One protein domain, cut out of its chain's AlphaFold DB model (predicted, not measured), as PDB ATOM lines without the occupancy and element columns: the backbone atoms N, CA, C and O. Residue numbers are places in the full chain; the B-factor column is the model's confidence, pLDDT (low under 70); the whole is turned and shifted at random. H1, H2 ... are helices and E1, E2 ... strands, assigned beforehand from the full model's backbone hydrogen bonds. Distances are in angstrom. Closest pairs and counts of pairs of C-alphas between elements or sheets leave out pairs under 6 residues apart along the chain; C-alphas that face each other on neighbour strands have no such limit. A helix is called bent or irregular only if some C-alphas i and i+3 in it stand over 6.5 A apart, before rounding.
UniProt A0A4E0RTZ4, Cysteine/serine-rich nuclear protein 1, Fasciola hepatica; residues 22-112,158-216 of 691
ATOM      1  N   VAL A  22     -14.331 -31.701  45.921       90.19
ATOM      2  CA  VAL A  22     -15.712 -32.084  45.601       90.19
ATOM      3  C   VAL A  22     -16.677 -31.412  46.575       90.19
ATOM      4  O   VAL A  22     -16.543 -31.566  47.789       90.19
ATOM      5  N   GLU A  23     -17.660 -30.685  46.043       90.94
ATOM      6  CA  GLU A  23     -18.781 -30.093  46.784       90.94
ATOM      7  C   GLU A  23     -20.028 -30.975  46.615       90.94
ATOM      8  O   GLU A  23     -20.456 -31.251  45.491       90.94
ATOM      9  N   VAL A  24     -20.626 -31.414  47.728       87.38
ATOM     10  CA  VAL A  24     -21.859 -32.221  47.733       87.38
ATOM     11  C   VAL A  24     -23.002 -31.419  48.344       87.38
ATOM     12  O   VAL A  24     -22.954 -31.052  49.518       87.38
ATOM     13  N   TYR A  25     -24.040 -31.162  47.548       87.19
ATOM     14  CA  TYR A  25     -25.213 -30.370  47.921       87.19
ATOM     15  C   TYR A  25     -26.417 -31.275  48.198       87.19
ATOM     16  O   TYR A  25     -26.776 -32.109  47.364       87.19
ATOM     17  N   TYR A  26     -27.063 -31.079  49.351       86.25
ATOM     18  CA  TYR A  26     -28.143 -31.932  49.849       86.25
ATOM     19  C   TYR A  26     -29.523 -31.309  49.695       86.25
ATOM     20  O   TYR A  26     -29.831 -30.311  50.345       86.25
ATOM     21  N   PHE A  27     -30.393 -31.951  48.921       90.50
ATOM     22  CA  PHE A  27     -31.751 -31.479  48.668       90.50
ATOM     23  C   PHE A  27     -32.814 -32.469  49.153       90.50
ATOM     24  O   PHE A  27     -32.675 -33.689  49.025       90.50
ATOM     25  N   ASP A  28     -33.930 -31.936  49.646       88.31
ATOM     26  CA  ASP A  28     -35.165 -32.702  49.835       88.31
ATOM     27  C   ASP A  28     -35.700 -33.213  48.494       88.31
ATOM     28  O   ASP A  28     -35.685 -32.495  47.491       88.31
ATOM     29  N   ARG A  29     -36.256 -34.429  48.485       89.50
ATOM     30  CA  ARG A  29     -36.958 -34.968  47.311       89.50
ATOM     31  C   ARG A  29     -38.253 -34.197  47.047       89.50
ATOM     32  O   ARG A  29     -39.110 -34.108  47.927       89.50
ATOM     33  N   ALA A  30     -38.404 -33.706  45.822       91.00
ATOM     34  CA  ALA A  30     -39.642 -33.139  45.292       91.00
ATOM     35  C   ALA A  30     -40.263 -34.095  44.256       91.00
ATOM     36  O   ALA A  30     -39.596 -35.018  43.781       91.00
ATOM     37  N   GLN A  31     -41.513 -33.852  43.860       89.94
ATOM     38  CA  GLN A  31     -41.995 -34.326  42.560       89.94
ATOM     39  C   GLN A  31     -41.259 -33.527  41.473       89.94
ATOM     40  O   GLN A  31     -40.967 -32.346  41.671       89.94
ATOM     41  N   GLY A  32     -40.850 -34.184  40.391       87.50
ATOM     42  CA  GLY A  32     -40.175 -33.526  39.272       87.50
ATOM     43  C   GLY A  32     -41.137 -33.277  38.114       87.50
ATOM     44  O   GLY A  32     -42.185 -33.907  38.036       87.50
ATOM     45  N   PHE A  33     -40.755 -32.366  37.220       86.06
ATOM     46  CA  PHE A  33     -41.524 -32.023  36.013       86.06
ATOM     47  C   PHE A  33     -40.628 -31.794  34.775       86.06
ATOM     48  O   PHE A  33     -41.114 -31.505  33.692       86.06
ATOM     49  N   ILE A  34     -39.300 -31.932  34.924       82.62
ATOM     50  CA  ILE A  34     -38.287 -31.647  33.880       82.62
ATOM     51  C   ILE A  34     -37.637 -32.906  33.282       82.62
ATOM     52  O   ILE A  34     -36.745 -32.817  32.444       82.62
ATOM     53  N   CYS A  35     -38.049 -34.089  33.737       83.81
ATOM     54  CA  CYS A  35     -37.492 -35.377  33.331       83.81
ATOM     55  C   CYS A  35     -38.615 -36.295  32.847       83.81
ATOM     56  O   CYS A  35     -39.756 -36.155  33.271       83.81
ATOM     57  N   VAL A  36     -38.279 -37.295  32.033       87.38
ATOM     58  CA  VAL A  36     -39.219 -38.352  31.633       87.38
ATOM     59  C   VAL A  36     -38.596 -39.700  31.993       87.38
ATOM     60  O   VAL A  36     -37.519 -40.020  31.487       87.38
ATOM     61  N   PRO A  37     -39.200 -40.498  32.890       85.19
ATOM     62  CA  PRO A  37     -38.611 -41.749  33.332       85.19
ATOM     63  C   PRO A  37     -38.965 -42.862  32.344       85.19
ATOM     64  O   PRO A  37     -40.142 -43.106  32.083       85.19
ATOM     65  N   SER A  38     -37.956 -43.589  31.857       76.38
ATOM     66  CA  SER A  38     -38.129 -44.738  30.949       76.38
ATOM     67  C   SER A  38     -39.204 -45.715  31.447       76.38
ATOM     68  O   SER A  38     -40.155 -46.036  30.742       76.38
ATOM     69  N   GLN A  39     -39.117 -46.081  32.727       70.06
ATOM     70  CA  GLN A  39     -40.051 -46.970  33.426       70.06
ATOM     71  C   GLN A  39     -41.319 -46.262  33.956       70.06
ATOM     72  O   GLN A  39     -41.866 -46.673  34.979       70.06
ATOM     73  N   GLY A  40     -41.761 -45.175  33.308       73.69
ATOM     74  CA  GLY A  40     -43.071 -44.524  33.468       73.69
ATOM     75  C   GLY A  40     -43.440 -44.004  34.864       73.69
ATOM     76  O   GLY A  40     -42.703 -44.169  35.837       73.69
ATOM     77  N   GLY A  41     -44.608 -43.363  34.976       82.50
ATOM     78  CA  GLY A  41     -45.093 -42.753  36.223       82.50
ATOM     79  C   GLY A  41     -44.185 -41.640  36.770       82.50
ATOM     80  O   GLY A  41     -43.180 -41.296  36.164       82.50
ATOM     81  N   SER A  42     -44.523 -41.112  37.942       84.44
ATOM     82  CA  SER A  42     -43.939 -39.883  38.491       84.44
ATOM     83  C   SER A  42     -42.426 -39.908  38.736       84.44
ATOM     84  O   SER A  42     -41.868 -40.902  39.226       84.44
ATOM     85  N   THR A  43     -41.758 -38.806  38.421       88.56
ATOM     86  CA  THR A  43     -40.316 -38.593  38.572       88.56
ATOM     87  C   THR A  43     -39.910 -38.256  40.009       88.56
ATOM     88  O   THR A  43     -40.734 -38.035  40.896       88.56
ATOM     89  N   LEU A  44     -38.596 -38.252  40.254       88.44
ATOM     90  CA  LEU A  44     -38.003 -37.724  41.479       88.44
ATOM     91  C   LEU A  44     -37.273 -36.426  41.149       88.44
ATOM     92  O   LEU A  44     -36.184 -36.462  40.579       88.44
ATOM     93  N   GLY A  45     -37.866 -35.305  41.538       89.56
ATOM     94  CA  GLY A  45     -37.211 -34.008  41.554       89.56
ATOM     95  C   GLY A  45     -36.475 -33.750  42.870       89.56
ATOM     96  O   GLY A  45     -36.332 -34.618  43.742       89.56
ATOM     97  N   MET A  46     -36.055 -32.502  43.027       91.31
ATOM     98  CA  MET A  46     -35.465 -31.949  44.241       91.31
ATOM     99  C   MET A  46     -36.096 -30.584  44.535       91.31
ATOM    100  O   MET A  46     -36.572 -29.926  43.609       91.31
ATOM    101  N   LYS A  47     -36.136 -30.153  45.800       89.56
ATOM    102  CA  LYS A  47     -36.565 -28.781  46.132       89.56
ATOM    103  C   LYS A  47     -35.552 -27.757  45.601       89.56
ATOM    104  O   LYS A  47     -34.383 -28.076  45.430       89.56
ATOM    105  N   ALA A  48     -35.988 -26.513  45.397       89.75
ATOM    106  CA  ALA A  48     -35.134 -25.435  44.884       89.75
ATOM    107  C   ALA A  48     -33.982 -25.025  45.832       89.75
ATOM    108  O   ALA A  48     -33.001 -24.439  45.383       89.75
ATOM    109  N   ALA A  49     -34.085 -25.337  47.128       90.69
ATOM    110  CA  ALA A  49     -33.064 -25.050  48.132       90.69
ATOM    111  C   ALA A  49     -32.457 -26.343  48.699       90.69
ATOM    112  O   ALA A  49     -33.176 -27.306  48.982       90.69
ATOM    113  N   HIS A  50     -31.137 -26.335  48.896       88.75
ATOM    114  CA  HIS A  50     -30.420 -27.364  49.646       88.75
ATOM    115  C   HIS A  50     -30.459 -27.059  51.152       88.75
ATOM    116  O   HIS A  50     -30.510 -25.896  51.550       88.75
ATOM    117  N   TRP A  51     -30.407 -28.093  51.993       88.25
ATOM    118  CA  TRP A  51     -30.359 -27.963  53.457       88.25
ATOM    119  C   TRP A  51     -28.951 -28.155  54.043       88.25
ATOM    120  O   TRP A  51     -28.706 -27.751  55.178       88.25
ATOM    121  N   ALA A  52     -28.011 -28.729  53.283       86.50
ATOM    122  CA  ALA A  52     -26.597 -28.824  53.652       86.50
ATOM    123  C   ALA A  52     -25.676 -28.805  52.424       86.50
ATOM    124  O   ALA A  52     -26.099 -29.119  51.307       86.50
ATOM    125  N   VAL A  53     -24.408 -28.460  52.664       88.81
ATOM    126  CA  VAL A  53     -23.302 -28.549  51.701       88.81
ATOM    127  C   VAL A  53     -22.074 -29.092  52.426       88.81
ATOM    128  O   VAL A  53     -21.711 -28.585  53.487       88.81
ATOM    129  N   GLU A  54     -21.421 -30.096  51.855       85.81
ATOM    130  CA  GLU A  54     -20.200 -30.708  52.395       85.81
ATOM    131  C   GLU A  54     -19.066 -30.704  51.370       85.81
ATOM    132  O   GLU A  54     -19.297 -30.545  50.170       85.81
ATOM    133  N   GLU A  55     -17.837 -30.873  51.859       86.38
ATOM    134  CA  GLU A  55     -16.612 -30.652  51.092       86.38
ATOM    135  C   GLU A  55     -15.578 -31.765  51.328       86.38
ATOM    136  O   GLU A  55     -15.307 -32.149  52.469       86.38
ATOM    137  N   PHE A  56     -14.989 -32.269  50.242       84.44
ATOM    138  CA  PHE A  56     -14.040 -33.388  50.237       84.44
ATOM    139  C   PHE A  56     -12.849 -33.139  49.304       84.44
ATOM    140  O   PHE A  56     -12.962 -32.359  48.356       84.44
ATOM    141  N   SER A  57     -11.769 -33.912  49.474       88.44
ATOM    142  CA  SER A  57     -10.875 -34.243  48.353       88.44
ATOM    143  C   SER A  57     -11.565 -35.222  47.386       88.44
ATOM    144  O   SER A  57     -12.472 -35.969  47.770       88.44
ATOM    145  N   VAL A  58     -11.134 -35.256  46.120       85.19
ATOM    146  CA  VAL A  58     -11.657 -36.217  45.122       85.19
ATOM    147  C   VAL A  58     -11.496 -37.664  45.609       85.19
ATOM    148  O   VAL A  58     -12.439 -38.451  45.533       85.19
ATOM    149  N   ASN A  59     -10.336 -37.969  46.192       83.00
ATOM    150  CA  ASN A  59      -9.973 -39.256  46.780       83.00
ATOM    151  C   ASN A  59     -10.941 -39.667  47.914       83.00
ATOM    152  O   ASN A  59     -11.595 -40.710  47.838       83.00
ATOM    153  N   SER A  60     -11.152 -38.799  48.913       83.12
ATOM    154  CA  SER A  60     -12.102 -39.066  50.005       83.12
ATOM    155  C   SER A  60     -13.548 -39.249  49.514       83.12
ATOM    156  O   SER A  60     -14.287 -40.062  50.076       83.12
ATOM    157  N   HIS A  61     -13.968 -38.538  48.458       85.00
ATOM    158  CA  HIS A  61     -15.301 -38.728  47.876       85.00
ATOM    159  C   HIS A  61     -15.427 -40.063  47.125       85.00
ATOM    160  O   HIS A  61     -16.427 -40.764  47.301       85.00
ATOM    161  N   GLN A  62     -14.420 -40.452  46.333       83.75
ATOM    162  CA  GLN A  62     -14.382 -41.747  45.640       83.75
ATOM    163  C   GLN A  62     -14.489 -42.915  46.628       83.75
ATOM    164  O   GLN A  62     -15.361 -43.770  46.464       83.75
ATOM    165  N   TYR A  63     -13.692 -42.902  47.702       82.56
ATOM    166  CA  TYR A  63     -13.740 -43.928  48.748       82.56
ATOM    167  C   TYR A  63     -15.107 -43.996  49.452       82.56
ATOM    168  O   TYR A  63     -15.631 -45.082  49.712       82.56
ATOM    169  N   LEU A  64     -15.757 -42.849  49.686       83.12
ATOM    170  CA  LEU A  64     -17.122 -42.824  50.212       83.12
ATOM    171  C   LEU A  64     -18.132 -43.460  49.239       83.12
ATOM    172  O   LEU A  64     -18.967 -44.252  49.676       83.12
ATOM    173  N   ARG A  65     -18.047 -43.179  47.928       82.75
ATOM    174  CA  ARG A  65     -18.926 -43.824  46.929       82.75
ATOM    175  C   ARG A  65     -18.668 -45.328  46.824       82.75
ATOM    176  O   ARG A  65     -19.620 -46.085  46.636       82.75
ATOM    177  N   LEU A  66     -17.419 -45.770  46.969       82.44
ATOM    178  CA  LEU A  66     -17.042 -47.184  46.980       82.44
ATOM    179  C   LEU A  66     -17.706 -47.927  48.152       82.44
ATOM    180  O   LEU A  66     -18.401 -48.922  47.946       82.44
ATOM    181  N   LEU A  67     -17.607 -47.381  49.366       83.94
ATOM    182  CA  LEU A  67     -18.227 -47.955  50.566       83.94
ATOM    183  C   LEU A  67     -19.766 -47.998  50.492       83.94
ATOM    184  O   LEU A  67     -20.386 -48.956  50.961       83.94
ATOM    185  N   GLU A  68     -20.405 -47.010  49.855       80.88
ATOM    186  CA  GLU A  68     -21.843 -47.061  49.560       80.88
ATOM    187  C   GLU A  68     -22.216 -48.220  48.621       80.88
ATOM    188  O   GLU A  68     -23.211 -48.913  48.875       80.88
ATOM    189  N   ARG A  69     -21.421 -48.463  47.566       82.19
ATOM    190  CA  ARG A  69     -21.611 -49.598  46.643       82.19
ATOM    191  C   ARG A  69     -21.421 -50.929  47.367       82.19
ATOM    192  O   ARG A  69     -22.313 -51.774  47.300       82.19
ATOM    193  N   TYR A  70     -20.332 -51.088  48.123       86.25
ATOM    194  CA  TYR A  70     -20.054 -52.287  48.923       86.25
ATOM    195  C   TYR A  70     -21.224 -52.636  49.856       86.25
ATOM    196  O   TYR A  70     -21.640 -53.790  49.956       86.25
ATOM    197  N   LEU A  71     -21.846 -51.632  50.481       83.94
ATOM    198  CA  LEU A  71     -23.030 -51.842  51.314       83.94
ATOM    199  C   LEU A  71     -24.297 -52.152  50.543       83.94
ATOM    200  O   LEU A  71     -25.152 -52.868  51.066       83.94
ATOM    201  N   PHE A  72     -24.473 -51.593  49.350       82.56
ATOM    202  CA  PHE A  72     -25.589 -51.962  48.493       82.56
ATOM    203  C   PHE A  72     -25.480 -53.439  48.089       82.56
ATOM    204  O   PHE A  72     -26.452 -54.180  48.243       82.56
ATOM    205  N   ILE A  73     -24.284 -53.877  47.690       85.00
ATOM    206  CA  ILE A  73     -23.933 -55.268  47.372       85.00
ATOM    207  C   ILE A  73     -24.183 -56.182  48.589       85.00
ATOM    208  O   ILE A  73     -24.980 -57.116  48.499       85.00
ATOM    209  N   LEU A  74     -23.637 -55.857  49.767       86.75
ATOM    210  CA  LEU A  74     -23.830 -56.644  50.995       86.75
ATOM    211  C   LEU A  74     -25.308 -56.705  51.444       86.75
ATOM    212  O   LEU A  74     -25.777 -57.741  51.918       86.75
ATOM    213  N   LYS A  75     -26.084 -55.625  51.259       85.88
ATOM    214  CA  LYS A  75     -27.543 -55.612  51.504       85.88
ATOM    215  C   LYS A  75     -28.315 -56.449  50.477       85.88
ATOM    216  O   LYS A  75     -29.356 -57.011  50.823       85.88
ATOM    217  N   LYS A  76     -27.843 -56.561  49.229       85.19
ATOM    218  CA  LYS A  76     -28.422 -57.475  48.229       85.19
ATOM    219  C   LYS A  76     -28.155 -58.931  48.592       85.19
ATOM    220  O   LYS A  76     -29.110 -59.702  48.619       85.19
ATOM    221  N   TYR A  77     -26.918 -59.263  48.956       87.31
ATOM    222  CA  TYR A  77     -26.533 -60.594  49.428       87.31
ATOM    223  C   TYR A  77     -27.374 -61.040  50.634       87.31
ATOM    224  O   TYR A  77     -28.141 -61.995  50.539       87.31
ATOM    225  N   ARG A  78     -27.383 -60.250  51.718       89.00
ATOM    226  CA  ARG A  78     -28.186 -60.520  52.930       89.00
ATOM    227  C   ARG A  78     -29.710 -60.516  52.718       89.00
ATOM    228  O   ARG A  78     -30.443 -60.842  53.642       89.00
ATOM    229  N   SER A  79     -30.205 -60.131  51.538       87.50
ATOM    230  CA  SER A  79     -31.630 -60.212  51.176       87.50
ATOM    231  C   SER A  79     -31.941 -61.288  50.127       87.50
ATOM    232  O   SER A  79     -33.017 -61.240  49.526       87.50
ATOM    233  N   GLY A  80     -31.009 -62.223  49.892       87.50
ATOM    234  CA  GLY A  80     -31.152 -63.339  48.948       87.50
ATOM    235  C   GLY A  80     -31.184 -62.917  47.475       87.50
ATOM    236  O   GLY A  80     -31.680 -63.656  46.634       87.50
ATOM    237  N   LYS A  81     -30.726 -61.698  47.149       81.62
ATOM    238  CA  LYS A  81     -30.905 -61.044  45.831       81.62
ATOM    239  C   LYS A  81     -29.593 -60.810  45.081       81.62
ATOM    240  O   LYS A  81     -29.531 -59.927  44.219       81.62
ATOM    241  N   LEU A  82     -28.560 -61.539  45.495       85.44
ATOM    242  CA  LEU A  82     -27.227 -61.659  44.916       85.44
ATOM    243  C   LEU A  82     -26.527 -62.817  45.649       85.44
ATOM    244  O   LEU A  82     -26.591 -62.876  46.874       85.44
ATOM    245  N   ILE A  83     -25.875 -63.715  44.917       86.75
ATOM    246  CA  ILE A  83     -24.991 -64.745  45.478       86.75
ATOM    247  C   ILE A  83     -23.560 -64.193  45.430       86.75
ATOM    248  O   ILE A  83     -23.190 -63.552  44.450       86.75
ATOM    249  N   LEU A  84     -22.782 -64.411  46.490       87.31
ATOM    250  CA  LEU A  84     -21.372 -64.027  46.606       87.31
ATOM    251  C   LEU A  84     -20.591 -65.188  47.221       87.31
ATOM    252  O   LEU A  84     -21.142 -65.921  48.046       87.31
ATOM    253  N   GLY A  85     -19.312 -65.319  46.864       88.25
ATOM    254  CA  GLY A  85     -18.399 -66.227  47.563       88.25
ATOM    255  C   GLY A  85     -18.138 -65.762  49.005       88.25
ATOM    256  O   GLY A  85     -18.212 -64.558  49.272       88.25
ATOM    257  N   PRO A  86     -17.812 -66.669  49.945       88.75
ATOM    258  CA  PRO A  86     -17.590 -66.309  51.350       88.75
ATOM    259  C   PRO A  86     -16.487 -65.252  51.512       88.75
ATOM    260  O   PRO A  86     -16.683 -64.277  52.230       88.75
ATOM    261  N   GLU A  87     -15.394 -65.372  50.753       87.56
ATOM    262  CA  GLU A  87     -14.292 -64.400  50.721       87.56
ATOM    263  C   GLU A  87     -14.747 -62.998  50.290       87.56
ATOM    264  O   GLU A  87     -14.308 -61.997  50.852       87.56
ATOM    265  N   GLN A  88     -15.669 -62.903  49.325       87.56
ATOM    266  CA  GLN A  88     -16.219 -61.623  48.867       87.56
ATOM    267  C   GLN A  88     -17.114 -60.991  49.940       87.56
ATOM    268  O   GLN A  88     -17.094 -59.775  50.125       87.56
ATOM    269  N   VAL A  89     -17.888 -61.800  50.669       89.56
ATOM    270  CA  VAL A  89     -18.718 -61.330  51.791       89.56
ATOM    271  C   VAL A  89     -17.838 -60.842  52.941       89.56
ATOM    272  O   VAL A  89     -18.075 -59.749  53.460       89.56
ATOM    273  N   GLU A  90     -16.809 -61.609  53.308       90.38
ATOM    274  CA  GLU A  90     -15.849 -61.230  54.345       90.38
ATOM    275  C   GLU A  90     -15.094 -59.955  53.961       90.38
ATOM    276  O   GLU A  90     -15.034 -59.027  54.767       90.38
ATOM    277  N   PHE A  91     -14.591 -59.866  52.726       88.81
ATOM    278  CA  PHE A  91     -13.925 -58.674  52.209       88.81
ATOM    279  C   PHE A  91     -14.824 -57.438  52.311       88.81
ATOM    280  O   PHE A  91     -14.435 -56.457  52.944       88.81
ATOM    281  N   LEU A  92     -16.052 -57.505  51.776       87.12
ATOM    282  CA  LEU A  92     -17.015 -56.402  51.862       87.12
ATOM    283  C   LEU A  92     -17.220 -55.981  53.315       87.12
ATOM    284  O   LEU A  92     -17.118 -54.796  53.625       87.12
ATOM    285  N   GLU A  93     -17.481 -56.936  54.212       88.19
ATOM    286  CA  GLU A  93     -17.653 -56.662  55.636       88.19
ATOM    287  C   GLU A  93     -16.409 -56.060  56.295       88.19
ATOM    288  O   GLU A  93     -16.551 -55.169  57.133       88.19
ATOM    289  N   LYS A  94     -15.206 -56.509  55.932       87.75
ATOM    290  CA  LYS A  94     -13.932 -56.018  56.462       87.75
ATOM    291  C   LYS A  94     -13.673 -54.580  56.020       87.75
ATOM    292  O   LYS A  94     -13.467 -53.737  56.891       87.75
ATOM    293  N   SER A  95     -13.781 -54.272  54.726       85.69
ATOM    294  CA  SER A  95     -13.635 -52.907  54.187       85.69
ATOM    295  C   SER A  95     -14.706 -51.951  54.734       85.69
ATOM    296  O   SER A  95     -14.444 -50.777  54.984       85.69
ATOM    297  N   ILE A  96     -15.914 -52.462  54.993       85.00
ATOM    298  CA  ILE A  96     -16.994 -51.746  55.691       85.00
ATOM    299  C   ILE A  96     -16.633 -51.429  57.149       85.00
ATOM    300  O   ILE A  96     -16.912 -50.326  57.623       85.00
ATOM    301  N   LYS A  97     -16.048 -52.389  57.873       84.25
ATOM    302  CA  LYS A  97     -15.670 -52.237  59.285       84.25
ATOM    303  C   LYS A  97     -14.449 -51.324  59.439       84.25
ATOM    304  O   LYS A  97     -14.451 -50.489  60.340       84.25
ATOM    305  N   SER A  98     -13.449 -51.417  58.561       82.25
ATOM    306  CA  SER A  98     -12.236 -50.582  58.608       82.25
ATOM    307  C   SER A  98     -12.467 -49.114  58.227       82.25
ATOM    308  O   SER A  98     -11.683 -48.261  58.637       82.25
ATOM    309  N   ALA A  99     -13.558 -48.796  57.519       79.31
ATOM    310  CA  ALA A  99     -13.896 -47.436  57.096       79.31
ATOM    311  C   ALA A  99     -13.856 -46.398  58.252       79.31
ATOM    312  O   ALA A  99     -14.477 -46.641  59.298       79.31
ATOM    313  N   PRO A 100     -13.218 -45.217  58.068       74.69
ATOM    314  CA  PRO A 100     -13.085 -44.182  59.097       74.69
ATOM    315  C   PRO A 100     -14.417 -43.695  59.675       74.69
ATOM    316  O   PRO A 100     -15.400 -43.522  58.954       74.69
ATOM    317  N   ASP A 101     -14.437 -43.366  60.971       66.50
ATOM    318  CA  ASP A 101     -15.656 -43.041  61.734       66.50
ATOM    319  C   ASP A 101     -16.507 -41.890  61.182       66.50
ATOM    320  O   ASP A 101     -17.693 -41.779  61.505       66.50
ATOM    321  N   VAL A 102     -15.926 -40.989  60.390       63.34
ATOM    322  CA  VAL A 102     -16.670 -39.897  59.746       63.34
ATOM    323  C   VAL A 102     -17.522 -40.440  58.596       63.34
ATOM    324  O   VAL A 102     -18.728 -40.191  58.553       63.34
ATOM    325  N   ILE A 103     -16.925 -41.261  57.727       66.19
ATOM    326  CA  ILE A 103     -17.632 -41.972  56.656       66.19
ATOM    327  C   ILE A 103     -18.598 -42.987  57.277       66.19
ATOM    328  O   ILE A 103     -19.771 -43.033  56.904       66.19
ATOM    329  N   ARG A 104     -18.155 -43.723  58.305       67.00
ATOM    330  CA  ARG A 104     -18.971 -44.715  59.009       67.00
ATOM    331  C   ARG A 104     -20.249 -44.091  59.587       67.00
ATOM    332  O   ARG A 104     -21.340 -44.547  59.273       67.00
ATOM    333  N   ARG A 105     -20.175 -42.998  60.356       66.00
ATOM    334  CA  ARG A 105     -21.379 -42.363  60.949       66.00
ATOM    335  C   ARG A 105     -22.394 -41.862  59.917       66.00
ATOM    336  O   ARG A 105     -23.591 -41.901  60.184       66.00
ATOM    337  N   ARG A 106     -21.934 -41.429  58.744       65.31
ATOM    338  CA  ARG A 106     -22.778 -40.981  57.625       65.31
ATOM    339  C   ARG A 106     -23.465 -42.143  56.919       65.31
ATOM    340  O   ARG A 106     -24.684 -42.167  56.778       65.31
ATOM    341  N   VAL A 107     -22.675 -43.135  56.531       59.53
ATOM    342  CA  VAL A 107     -23.115 -44.301  55.763       59.53
ATOM    343  C   VAL A 107     -23.942 -45.279  56.626       59.53
ATOM    344  O   VAL A 107     -24.840 -45.963  56.124       59.53
ATOM    345  N   PHE A 108     -23.709 -45.288  57.943       61.59
ATOM    346  CA  PHE A 108     -24.358 -46.149  58.939       61.59
ATOM    347  C   PHE A 108     -25.197 -45.386  59.981       61.59
ATOM    348  O   PHE A 108     -25.470 -45.929  61.051       61.59
ATOM    349  N   GLY A 109     -25.696 -44.181  59.677       51.56
ATOM    350  CA  GLY A 109     -26.508 -43.348  60.592       51.56
ATOM    351  C   GLY A 109     -27.855 -43.936  61.071       51.56
ATOM    352  O   GLY A 109     -28.648 -43.240  61.700       51.56
ATOM    353  N   CYS A 110     -28.125 -45.208  60.754       41.31
ATOM    354  CA  CYS A 110     -29.264 -46.016  61.199       41.31
ATOM    355  C   CYS A 110     -28.854 -47.474  61.549       41.31
ATOM    356  O   CYS A 110     -29.708 -48.350  61.655       41.31
ATOM    357  N   TRP A 111     -27.553 -47.772  61.681       39.94
ATOM    358  CA  TRP A 111     -27.024 -49.123  61.968       39.94
ATOM    359  C   TRP A 111     -26.536 -49.293  63.419       39.94
ATOM    360  O   TRP A 111     -26.112 -50.368  63.837       39.94
ATOM    361  N   SER A 112     -26.655 -48.240  64.223       45.06
ATOM    362  CA  SER A 112     -26.304 -48.206  65.640       45.06
ATOM    363  C   SER A 112     -27.447 -48.713  66.535       45.06
ATOM    364  O   SER A 112     -28.165 -47.890  67.108       45.06
ATOM    365  N   ILE A 158     -25.143 -22.231  56.660       37.69
ATOM    366  CA  ILE A 158     -24.842 -23.498  55.983       37.69
ATOM    367  C   ILE A 158     -23.664 -24.160  56.706       37.69
ATOM    368  O   ILE A 158     -22.534 -23.668  56.655       37.69
ATOM    369  N   VAL A 159     -23.922 -25.290  57.368       35.16
ATOM    370  CA  VAL A 159     -22.905 -26.059  58.099       35.16
ATOM    371  C   VAL A 159     -21.992 -26.783  57.107       35.16
ATOM    372  O   VAL A 159     -22.207 -27.948  56.779       35.16
ATOM    373  N   ARG A 160     -20.956 -26.085  56.631       34.34
ATOM    374  CA  ARG A 160     -19.870 -26.696  55.857       34.34
ATOM    375  C   ARG A 160     -19.067 -27.634  56.750       34.34
ATOM    376  O   ARG A 160     -18.548 -27.218  57.784       34.34
ATOM    377  N   ARG A 161     -18.926 -28.889  56.323       43.28
ATOM    378  CA  ARG A 161     -18.071 -29.883  56.978       43.28
ATOM    379  C   ARG A 161     -17.064 -30.415  55.965       43.28
ATOM    380  O   ARG A 161     -17.461 -30.966  54.942       43.28
ATOM    381  N   SER A 162     -15.783 -30.205  56.256       36.69
ATOM    382  CA  SER A 162     -14.670 -30.752  55.482       36.69
ATOM    383  C   SER A 162     -14.272 -32.116  56.049       36.69
ATOM    384  O   SER A 162     -14.286 -32.304  57.271       36.69
ATOM    385  N   ILE A 163     -13.968 -33.074  55.173       45.59
ATOM    386  CA  ILE A 163     -13.576 -34.439  55.540       45.59
ATOM    387  C   ILE A 163     -12.318 -34.812  54.750       45.59
ATOM    388  O   ILE A 163     -12.379 -34.964  53.532       45.59
ATOM    389  N   PHE A 164     -11.203 -34.990  55.464       34.47
ATOM    390  CA  PHE A 164      -9.940 -35.489  54.921       34.47
ATOM    391  C   PHE A 164      -9.734 -36.948  55.338       34.47
ATOM    392  O   PHE A 164      -9.708 -37.259  56.530       34.47
ATOM    393  N   CYS A 165      -9.600 -37.829  54.352       37.69
ATOM    394  CA  CYS A 165      -9.147 -39.212  54.472       37.69
ATOM    395  C   CYS A 165      -8.376 -39.535  53.186       37.69
ATOM    396  O   CYS A 165      -9.003 -39.783  52.152       37.69
ATOM    397  N   ASP A 166      -7.049 -39.496  53.253       36.66
ATOM    398  CA  ASP A 166      -6.176 -39.857  52.137       36.66
ATOM    399  C   ASP A 166      -5.532 -41.246  52.353       36.66
ATOM    400  O   ASP A 166      -5.705 -41.852  53.411       36.66
ATOM    401  N   ASP A 167      -4.858 -41.769  51.323       39.84
ATOM    402  CA  ASP A 167      -4.004 -42.974  51.353       39.84
ATOM    403  C   ASP A 167      -4.656 -44.368  51.601       39.84
ATOM    404  O   ASP A 167      -4.103 -45.179  52.343       39.84
ATOM    405  N   VAL A 168      -5.795 -44.714  50.960       45.72
ATOM    406  CA  VAL A 168      -6.424 -46.066  51.121       45.72
ATOM    407  C   VAL A 168      -7.003 -46.750  49.853       45.72
ATOM    408  O   VAL A 168      -7.656 -47.781  49.979       45.72
ATOM    409  N   ILE A 169      -6.827 -46.232  48.627       47.41
ATOM    410  CA  ILE A 169      -7.590 -46.734  47.444       47.41
ATOM    411  C   ILE A 169      -6.848 -47.788  46.578       47.41
ATOM    412  O   ILE A 169      -7.466 -48.432  45.740       47.41
ATOM    413  N   ALA A 170      -5.545 -48.016  46.770       47.00
ATOM    414  CA  ALA A 170      -4.690 -48.566  45.706       47.00
ATOM    415  C   ALA A 170      -4.918 -50.037  45.253       47.00
ATOM    416  O   ALA A 170      -4.944 -50.265  44.048       47.00
ATOM    417  N   GLU A 171      -5.035 -51.031  46.151       49.47
ATOM    418  CA  GLU A 171      -4.718 -52.442  45.786       49.47
ATOM    419  C   GLU A 171      -5.757 -53.525  46.175       49.47
ATOM    420  O   GLU A 171      -5.462 -54.715  46.101       49.47
ATOM    421  N   GLU A 172      -6.984 -53.177  46.592       51.94
ATOM    422  CA  GLU A 172      -7.926 -54.176  47.151       51.94
ATOM    423  C   GLU A 172      -9.154 -54.558  46.288       51.94
ATOM    424  O   GLU A 172      -9.816 -55.550  46.612       51.94
ATOM    425  N   ASP A 173      -9.471 -53.819  45.215       56.00
ATOM    426  CA  ASP A 173     -10.788 -53.866  44.534       56.00
ATOM    427  C   ASP A 173     -10.947 -55.007  43.493       56.00
ATOM    428  O   ASP A 173     -12.062 -55.427  43.180       56.00
ATOM    429  N   GLU A 174      -9.855 -55.583  42.969       60.75
ATOM    430  CA  GLU A 174      -9.902 -56.536  41.836       60.75
ATOM    431  C   GLU A 174     -10.810 -57.760  42.089       60.75
ATOM    432  O   GLU A 174     -11.582 -58.157  41.215       60.75
ATOM    433  N   ARG A 175     -10.817 -58.287  43.322       61.56
ATOM    434  CA  ARG A 175     -11.645 -59.437  43.755       61.56
ATOM    435  C   ARG A 175     -13.160 -59.209  43.638       61.56
ATOM    436  O   ARG A 175     -13.931 -60.175  43.679       61.56
ATOM    437  N   ILE A 176     -13.601 -57.951  43.553       65.12
ATOM    438  CA  ILE A 176     -15.020 -57.563  43.486       65.12
ATOM    439  C   ILE A 176     -15.334 -56.671  42.278       65.12
ATOM    440  O   ILE A 176     -16.498 -56.617  41.897       65.12
ATOM    441  N   SER A 177     -14.342 -56.080  41.605       66.44
ATOM    442  CA  SER A 177     -14.460 -55.250  40.391       66.44
ATOM    443  C   SER A 177     -15.590 -55.662  39.424       66.44
ATOM    444  O   SER A 177     -16.514 -54.886  39.185       66.44
ATOM    445  N   SER A 178     -15.629 -56.926  38.980       63.97
ATOM    446  CA  SER A 178     -16.695 -57.462  38.105       63.97
ATOM    447  C   SER A 178     -18.118 -57.323  38.692       63.97
ATOM    448  O   SER A 178     -19.071 -56.962  37.997       63.97
ATOM    449  N   VAL A 179     -18.274 -57.538  40.002       64.94
ATOM    450  CA  VAL A 179     -19.532 -57.321  40.738       64.94
ATOM    451  C   VAL A 179     -19.775 -55.828  40.989       64.94
ATOM    452  O   VAL A 179     -20.925 -55.393  40.986       64.94
ATOM    453  N   LEU A 180     -18.731 -55.023  41.185       67.25
ATOM    454  CA  LEU A 180     -18.846 -53.582  41.407       67.25
ATOM    455  C   LEU A 180     -19.398 -52.864  40.166       67.25
ATOM    456  O   LEU A 180     -20.327 -52.061  40.291       67.25
ATOM    457  N   ASP A 181     -18.887 -53.214  38.985       62.66
ATOM    458  CA  ASP A 181     -19.343 -52.709  37.686       62.66
ATOM    459  C   ASP A 181     -20.789 -53.135  37.389       62.66
ATOM    460  O   ASP A 181     -21.635 -52.304  37.042       62.66
ATOM    461  N   CYS A 182     -21.121 -54.412  37.616       55.09
ATOM    462  CA  CYS A 182     -22.474 -54.937  37.398       55.09
ATOM    463  C   CYS A 182     -23.544 -54.333  38.333       55.09
ATOM    464  O   CYS A 182     -24.738 -54.452  38.048       55.09
ATOM    465  N   TYR A 183     -23.156 -53.710  39.453       58.38
ATOM    466  CA  TYR A 183     -24.077 -53.209  40.486       58.38
ATOM    467  C   TYR A 183     -24.142 -51.675  40.583       58.38
ATOM    468  O   TYR A 183     -24.519 -51.119  41.622       58.38
ATOM    469  N   PHE A 184     -23.891 -50.991  39.459       57.22
ATOM    470  CA  PHE A 184     -24.301 -49.600  39.233       57.22
ATOM    471  C   PHE A 184     -25.755 -49.362  39.689       57.22
ATOM    472  O   PHE A 184     -26.635 -50.181  39.424       57.22
ATOM    473  N   LEU A 185     -26.008 -48.248  40.396       56.31
ATOM    474  CA  LEU A 185     -27.240 -47.999  41.171       56.31
ATOM    475  C   LEU A 185     -28.535 -48.327  40.384       56.31
ATOM    476  O   LEU A 185     -28.954 -47.528  39.542       56.31
ATOM    477  N   PRO A 186     -29.218 -49.461  40.668       59.72
ATOM    478  CA  PRO A 186     -30.274 -49.961  39.789       59.72
ATOM    479  C   PRO A 186     -31.495 -49.043  39.723       59.72
ATOM    480  O   PRO A 186     -31.970 -48.556  40.758       59.72
ATOM    481  N   LEU A 187     -32.052 -48.885  38.513       69.38
ATOM    482  CA  LEU A 187     -33.157 -47.968  38.227       69.38
ATOM    483  C   LEU A 187     -34.302 -48.096  39.248       69.38
ATOM    484  O   LEU A 187     -34.768 -49.183  39.615       69.38
ATOM    485  N   LEU A 188     -34.780 -46.945  39.718       78.69
ATOM    486  CA  LEU A 188     -35.817 -46.883  40.739       78.69
ATOM    487  C   LEU A 188     -37.186 -47.186  40.120       78.69
ATOM    488  O   LEU A 188     -37.782 -46.352  39.436       78.69
ATOM    489  N   SER A 189     -37.709 -48.383  40.400       83.38
ATOM    490  CA  SER A 189     -39.068 -48.779  40.014       83.38
ATOM    491  C   SER A 189     -40.125 -47.816  40.568       83.38
ATOM    492  O   SER A 189     -39.917 -47.155  41.590       83.38
ATOM    493  N   ILE A 190     -41.295 -47.756  39.920       85.62
ATOM    494  CA  ILE A 190     -42.391 -46.835  40.279       85.62
ATOM    495  C   ILE A 190     -42.758 -46.952  41.772       85.62
ATOM    496  O   ILE A 190     -42.939 -45.940  42.451       85.62
ATOM    497  N   LYS A 191     -42.793 -48.179  42.321       86.44
ATOM    498  CA  LYS A 191     -43.051 -48.440  43.752       86.44
ATOM    499  C   LYS A 191     -41.992 -47.783  44.651       86.44
ATOM    500  O   LYS A 191     -42.363 -47.126  45.620       86.44
ATOM    501  N   LYS A 192     -40.698 -47.874  44.305       86.62
ATOM    502  CA  LYS A 192     -39.613 -47.181  45.032       86.62
ATOM    503  C   LYS A 192     -39.755 -45.660  44.933       86.62
ATOM    504  O   LYS A 192     -39.700 -44.996  45.963       86.62
ATOM    505  N   ARG A 193     -39.990 -45.107  43.734       87.88
ATOM    506  CA  ARG A 193     -40.153 -43.652  43.531       87.88
ATOM    507  C   ARG A 193     -41.304 -43.084  44.370       87.88
ATOM    508  O   ARG A 193     -41.091 -42.149  45.134       87.88
ATOM    509  N   ARG A 194     -42.479 -43.725  44.353       86.88
ATOM    510  CA  ARG A 194     -43.628 -43.341  45.201       86.88
ATOM    511  C   ARG A 194     -43.323 -43.406  46.704       86.88
ATOM    512  O   ARG A 194     -43.770 -42.536  47.443       86.88
ATOM    513  N   ILE A 195     -42.562 -44.403  47.165       88.25
ATOM    514  CA  ILE A 195     -42.134 -44.497  48.576       88.25
ATOM    515  C   ILE A 195     -41.186 -43.347  48.949       88.25
ATOM    516  O   ILE A 195     -41.295 -42.811  50.049       88.25
ATOM    517  N   LEU A 196     -40.284 -42.946  48.048       88.19
ATOM    518  CA  LEU A 196     -39.346 -41.842  48.273       88.19
ATOM    519  C   LEU A 196     -40.067 -40.486  48.360       88.19
ATOM    520  O   LEU A 196     -39.825 -39.755  49.315       88.19
ATOM    521  N   LEU A 197     -41.005 -40.204  47.448       88.94
ATOM    522  CA  LEU A 197     -41.845 -38.995  47.482       88.94
ATOM    523  C   LEU A 197     -42.662 -38.907  48.786       88.94
ATOM    524  O   LEU A 197     -42.610 -37.909  49.501       88.94
ATOM    525  N   ARG A 198     -43.351 -39.990  49.170       89.06
ATOM    526  CA  ARG A 198     -44.114 -40.035  50.433       89.06
ATOM    527  C   ARG A 198     -43.228 -39.798  51.660       89.06
ATOM    528  O   ARG A 198     -43.650 -39.134  52.601       89.06
ATOM    529  N   ARG A 199     -41.984 -40.298  51.643       87.00
ATOM    530  CA  ARG A 199     -40.994 -40.103  52.718       87.00
ATOM    531  C   ARG A 199     -40.438 -38.678  52.817       87.00
ATOM    532  O   ARG A 199     -39.927 -38.353  53.884       87.00
ATOM    533  N   SER A 200     -40.553 -37.840  51.783       85.69
ATOM    534  CA  SER A 200     -40.249 -36.400  51.851       85.69
ATOM    535  C   SER A 200     -41.482 -35.518  52.108       85.69
ATOM    536  O   SER A 200     -41.409 -34.297  51.977       85.69
ATOM    537  N   GLY A 201     -42.611 -36.120  52.509       87.38
ATOM    538  CA  GLY A 201     -43.846 -35.419  52.882       87.38
ATOM    539  C   GLY A 201     -44.896 -35.318  51.772       87.38
ATOM    540  O   GLY A 201     -46.000 -34.839  52.030       87.38
ATOM    541  N   ILE A 202     -44.605 -35.802  50.561       87.31
ATOM    542  CA  ILE A 202     -45.504 -35.721  49.401       87.31
ATOM    543  C   ILE A 202     -46.566 -36.823  49.521       87.31
ATOM    544  O   ILE A 202     -46.398 -37.947  49.040       87.31
ATOM    545  N   ARG A 203     -47.647 -36.514  50.251       83.44
ATOM    546  CA  ARG A 203     -48.764 -37.439  50.528       83.44
ATOM    547  C   ARG A 203     -49.509 -37.812  49.244       83.44
ATOM    548  O   ARG A 203     -49.707 -38.995  48.964       83.44
ATOM    549  N   THR A 204     -49.866 -36.799  48.461       85.75
ATOM    550  CA  THR A 204     -50.455 -36.890  47.124       85.75
ATOM    551  C   THR A 204     -49.382 -36.588  46.081       85.75
ATOM    552  O   THR A 204     -48.636 -35.627  46.214       85.75
ATOM    553  N   VAL A 205     -49.293 -37.435  45.058       86.00
ATOM    554  CA  VAL A 205     -48.404 -37.254  43.903       86.00
ATOM    555  C   VAL A 205     -49.310 -36.940  42.721       86.00
ATOM    556  O   VAL A 205     -50.270 -37.684  42.513       86.00
ATOM    557  N   ASP A 206     -49.040 -35.857  41.994       87.56
ATOM    558  CA  ASP A 206     -49.918 -35.384  40.918       87.56
ATOM    559  C   ASP A 206     -50.121 -36.482  39.846       87.56
ATOM    560  O   ASP A 206     -49.131 -36.980  39.292       87.56
ATOM    561  N   PRO A 207     -51.372 -36.914  39.569       86.50
ATOM    562  CA  PRO A 207     -51.657 -37.888  38.521       86.50
ATOM    563  C   PRO A 207     -51.414 -37.342  37.106       86.50
ATOM    564  O   PRO A 207     -51.183 -38.146  36.203       86.50
ATOM    565  N   THR A 208     -51.425 -36.021  36.908       89.56
ATOM    566  CA  THR A 208     -51.250 -35.363  35.601       89.56
ATOM    567  C   THR A 208     -49.861 -35.643  35.031       89.56
ATOM    568  O   THR A 208     -49.750 -36.137  33.910       89.56
ATOM    569  N   GLU A 209     -48.813 -35.522  35.855       87.88
ATOM    570  CA  GLU A 209     -47.421 -35.841  35.486       87.88
ATOM    571  C   GLU A 209     -47.266 -37.279  34.943       87.88
ATOM    572  O   GLU A 209     -46.441 -37.539  34.067       87.88
ATOM    573  N   ARG A 210     -48.072 -38.251  35.412       87.31
ATOM    574  CA  ARG A 210     -48.059 -39.623  34.856       87.31
ATOM    575  C   ARG A 210     -48.544 -39.641  33.405       87.31
ATOM    576  O   ARG A 210     -48.010 -40.429  32.622       87.31
ATOM    577  N   ILE A 211     -49.571 -38.855  33.091       89.81
ATOM    578  CA  ILE A 211     -50.201 -38.771  31.769       89.81
ATOM    579  C   ILE A 211     -49.266 -38.016  30.819       89.81
ATOM    580  O   ILE A 211     -48.960 -38.521  29.743       89.81
ATOM    581  N   GLU A 212     -48.701 -36.893  31.257       90.94
ATOM    582  CA  GLU A 212     -47.690 -36.121  30.518       90.94
ATOM    583  C   GLU A 212     -46.439 -36.964  30.226       90.94
ATOM    584  O   GLU A 212     -46.045 -37.130  29.071       90.94
ATOM    585  N   CYS A 213     -45.868 -37.627  31.240       90.25
ATOM    586  CA  CYS A 213     -44.757 -38.567  31.057       90.25
ATOM    587  C   CYS A 213     -45.137 -39.819  30.246       90.25
ATOM    588  O   CYS A 213     -44.257 -40.621  29.929       90.25
ATOM    589  N   GLN A 214     -46.415 -40.062  29.944       89.75
ATOM    590  CA  GLN A 214     -46.846 -41.087  28.991       89.75
ATOM    591  C   GLN A 214     -46.945 -40.508  27.576       89.75
ATOM    592  O   GLN A 214     -46.364 -41.101  26.671       89.75
ATOM    593  N   ALA A 215     -47.551 -39.333  27.401       90.50
ATOM    594  CA  ALA A 215     -47.602 -38.622  26.124       90.50
ATOM    595  C   ALA A 215     -46.198 -38.326  25.563       90.50
ATOM    596  O   ALA A 215     -45.933 -38.624  24.404       90.50
ATOM    597  N   ILE A 216     -45.258 -37.848  26.391       90.44
ATOM    598  CA  ILE A 216     -43.880 -37.560  25.944       90.44
ATOM    599  C   ILE A 216     -43.105 -38.843  25.595       90.44
ATOM    600  O   ILE A 216     -42.196 -38.792  24.771       90.44
TER     601      ILE A 216
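This is residues 22 to 112 and 158 to 216 of the 691 residues of the protein "Cysteine/serine-rich nuclear protein 1" of Fasciola hepatica (UniProt A0A4E0RTZ4). The model is an open frame: a long hairpin of E1 and E2 bridges the helices H1 to H4 at one end and H5, with H6 beyond it, at the other, leaving the middle empty. H1 and H2 form a helical hairpin with H3 and H4 close by, and residues 183 to 189 lead across to H5 on the side away from the sheet. The printed part has 150 residues with six named helices and three strands, in the order E1 E2 H1 H2 H3 E3 H4 H5 H6; the sheet E1 E2 E3 is mixed, as is the class, helices and strands. It is only just loose, close to compact, with a radius of gyration of the C-alphas of 18.2 A and spans of 50 by 41 by 29 A.

E1, residues 22 to 30, and E2, residues 45 to 57, form an antiparallel hairpin, with N 24 and O 54 at 2.9 A. E2 bends by 97 degrees at residue 48. E3, residues 161 to 163, is parallel to E2, with N 55 and O 161 at 3.1 A. H1, residues 58 to 77, only grazes this twisted sheet with residues 58 to 64. With residues 67 to 74 it touches H2, residues 86 to 98, at a steep tilt of 44 degrees, opposite ways; C-alphas 70 and 92 are closest, 5.9 A. H3, residues 101 to 107, and the irregular H4, residues 174 to 182, with C-alphas 175 and 178 7.8 A apart, are each close to H1 but not clearly touching, at 6.5 A between C-alphas 64 and 103 and 7.1 A between C-alphas 69 and 180. H5, residues 190 to 199, only grazes the sheet with residues 193 to 199; H6, residues 207 to 216, is apart from H5. Every O i to N i+4 pair is within hydrogen-bond range in H1, H2, H3 and H5, against 3 of 5 in H4 and 5 of 6 in H6.

E1 begins at C-alpha 22, (-15.712, -32.084, 45.601), and is 24.0 A long; E2 is 27.2 A, H1 28.9 A and H2 18.1 A. H6 ends at C-alpha 216, (-43.880, -37.560, 25.944).

The C-alphas of Glu 171 and Thr 208, the two farthest apart, are 50.6 A apart. Residues 113 to 157 are not printed, and C-alphas 112 and 158 are 26.6 A apart across this cut. The link E1 to E2 is long, 14 residues. Confidence is low, under 70, in residues 101 to 112 and 158 to 187.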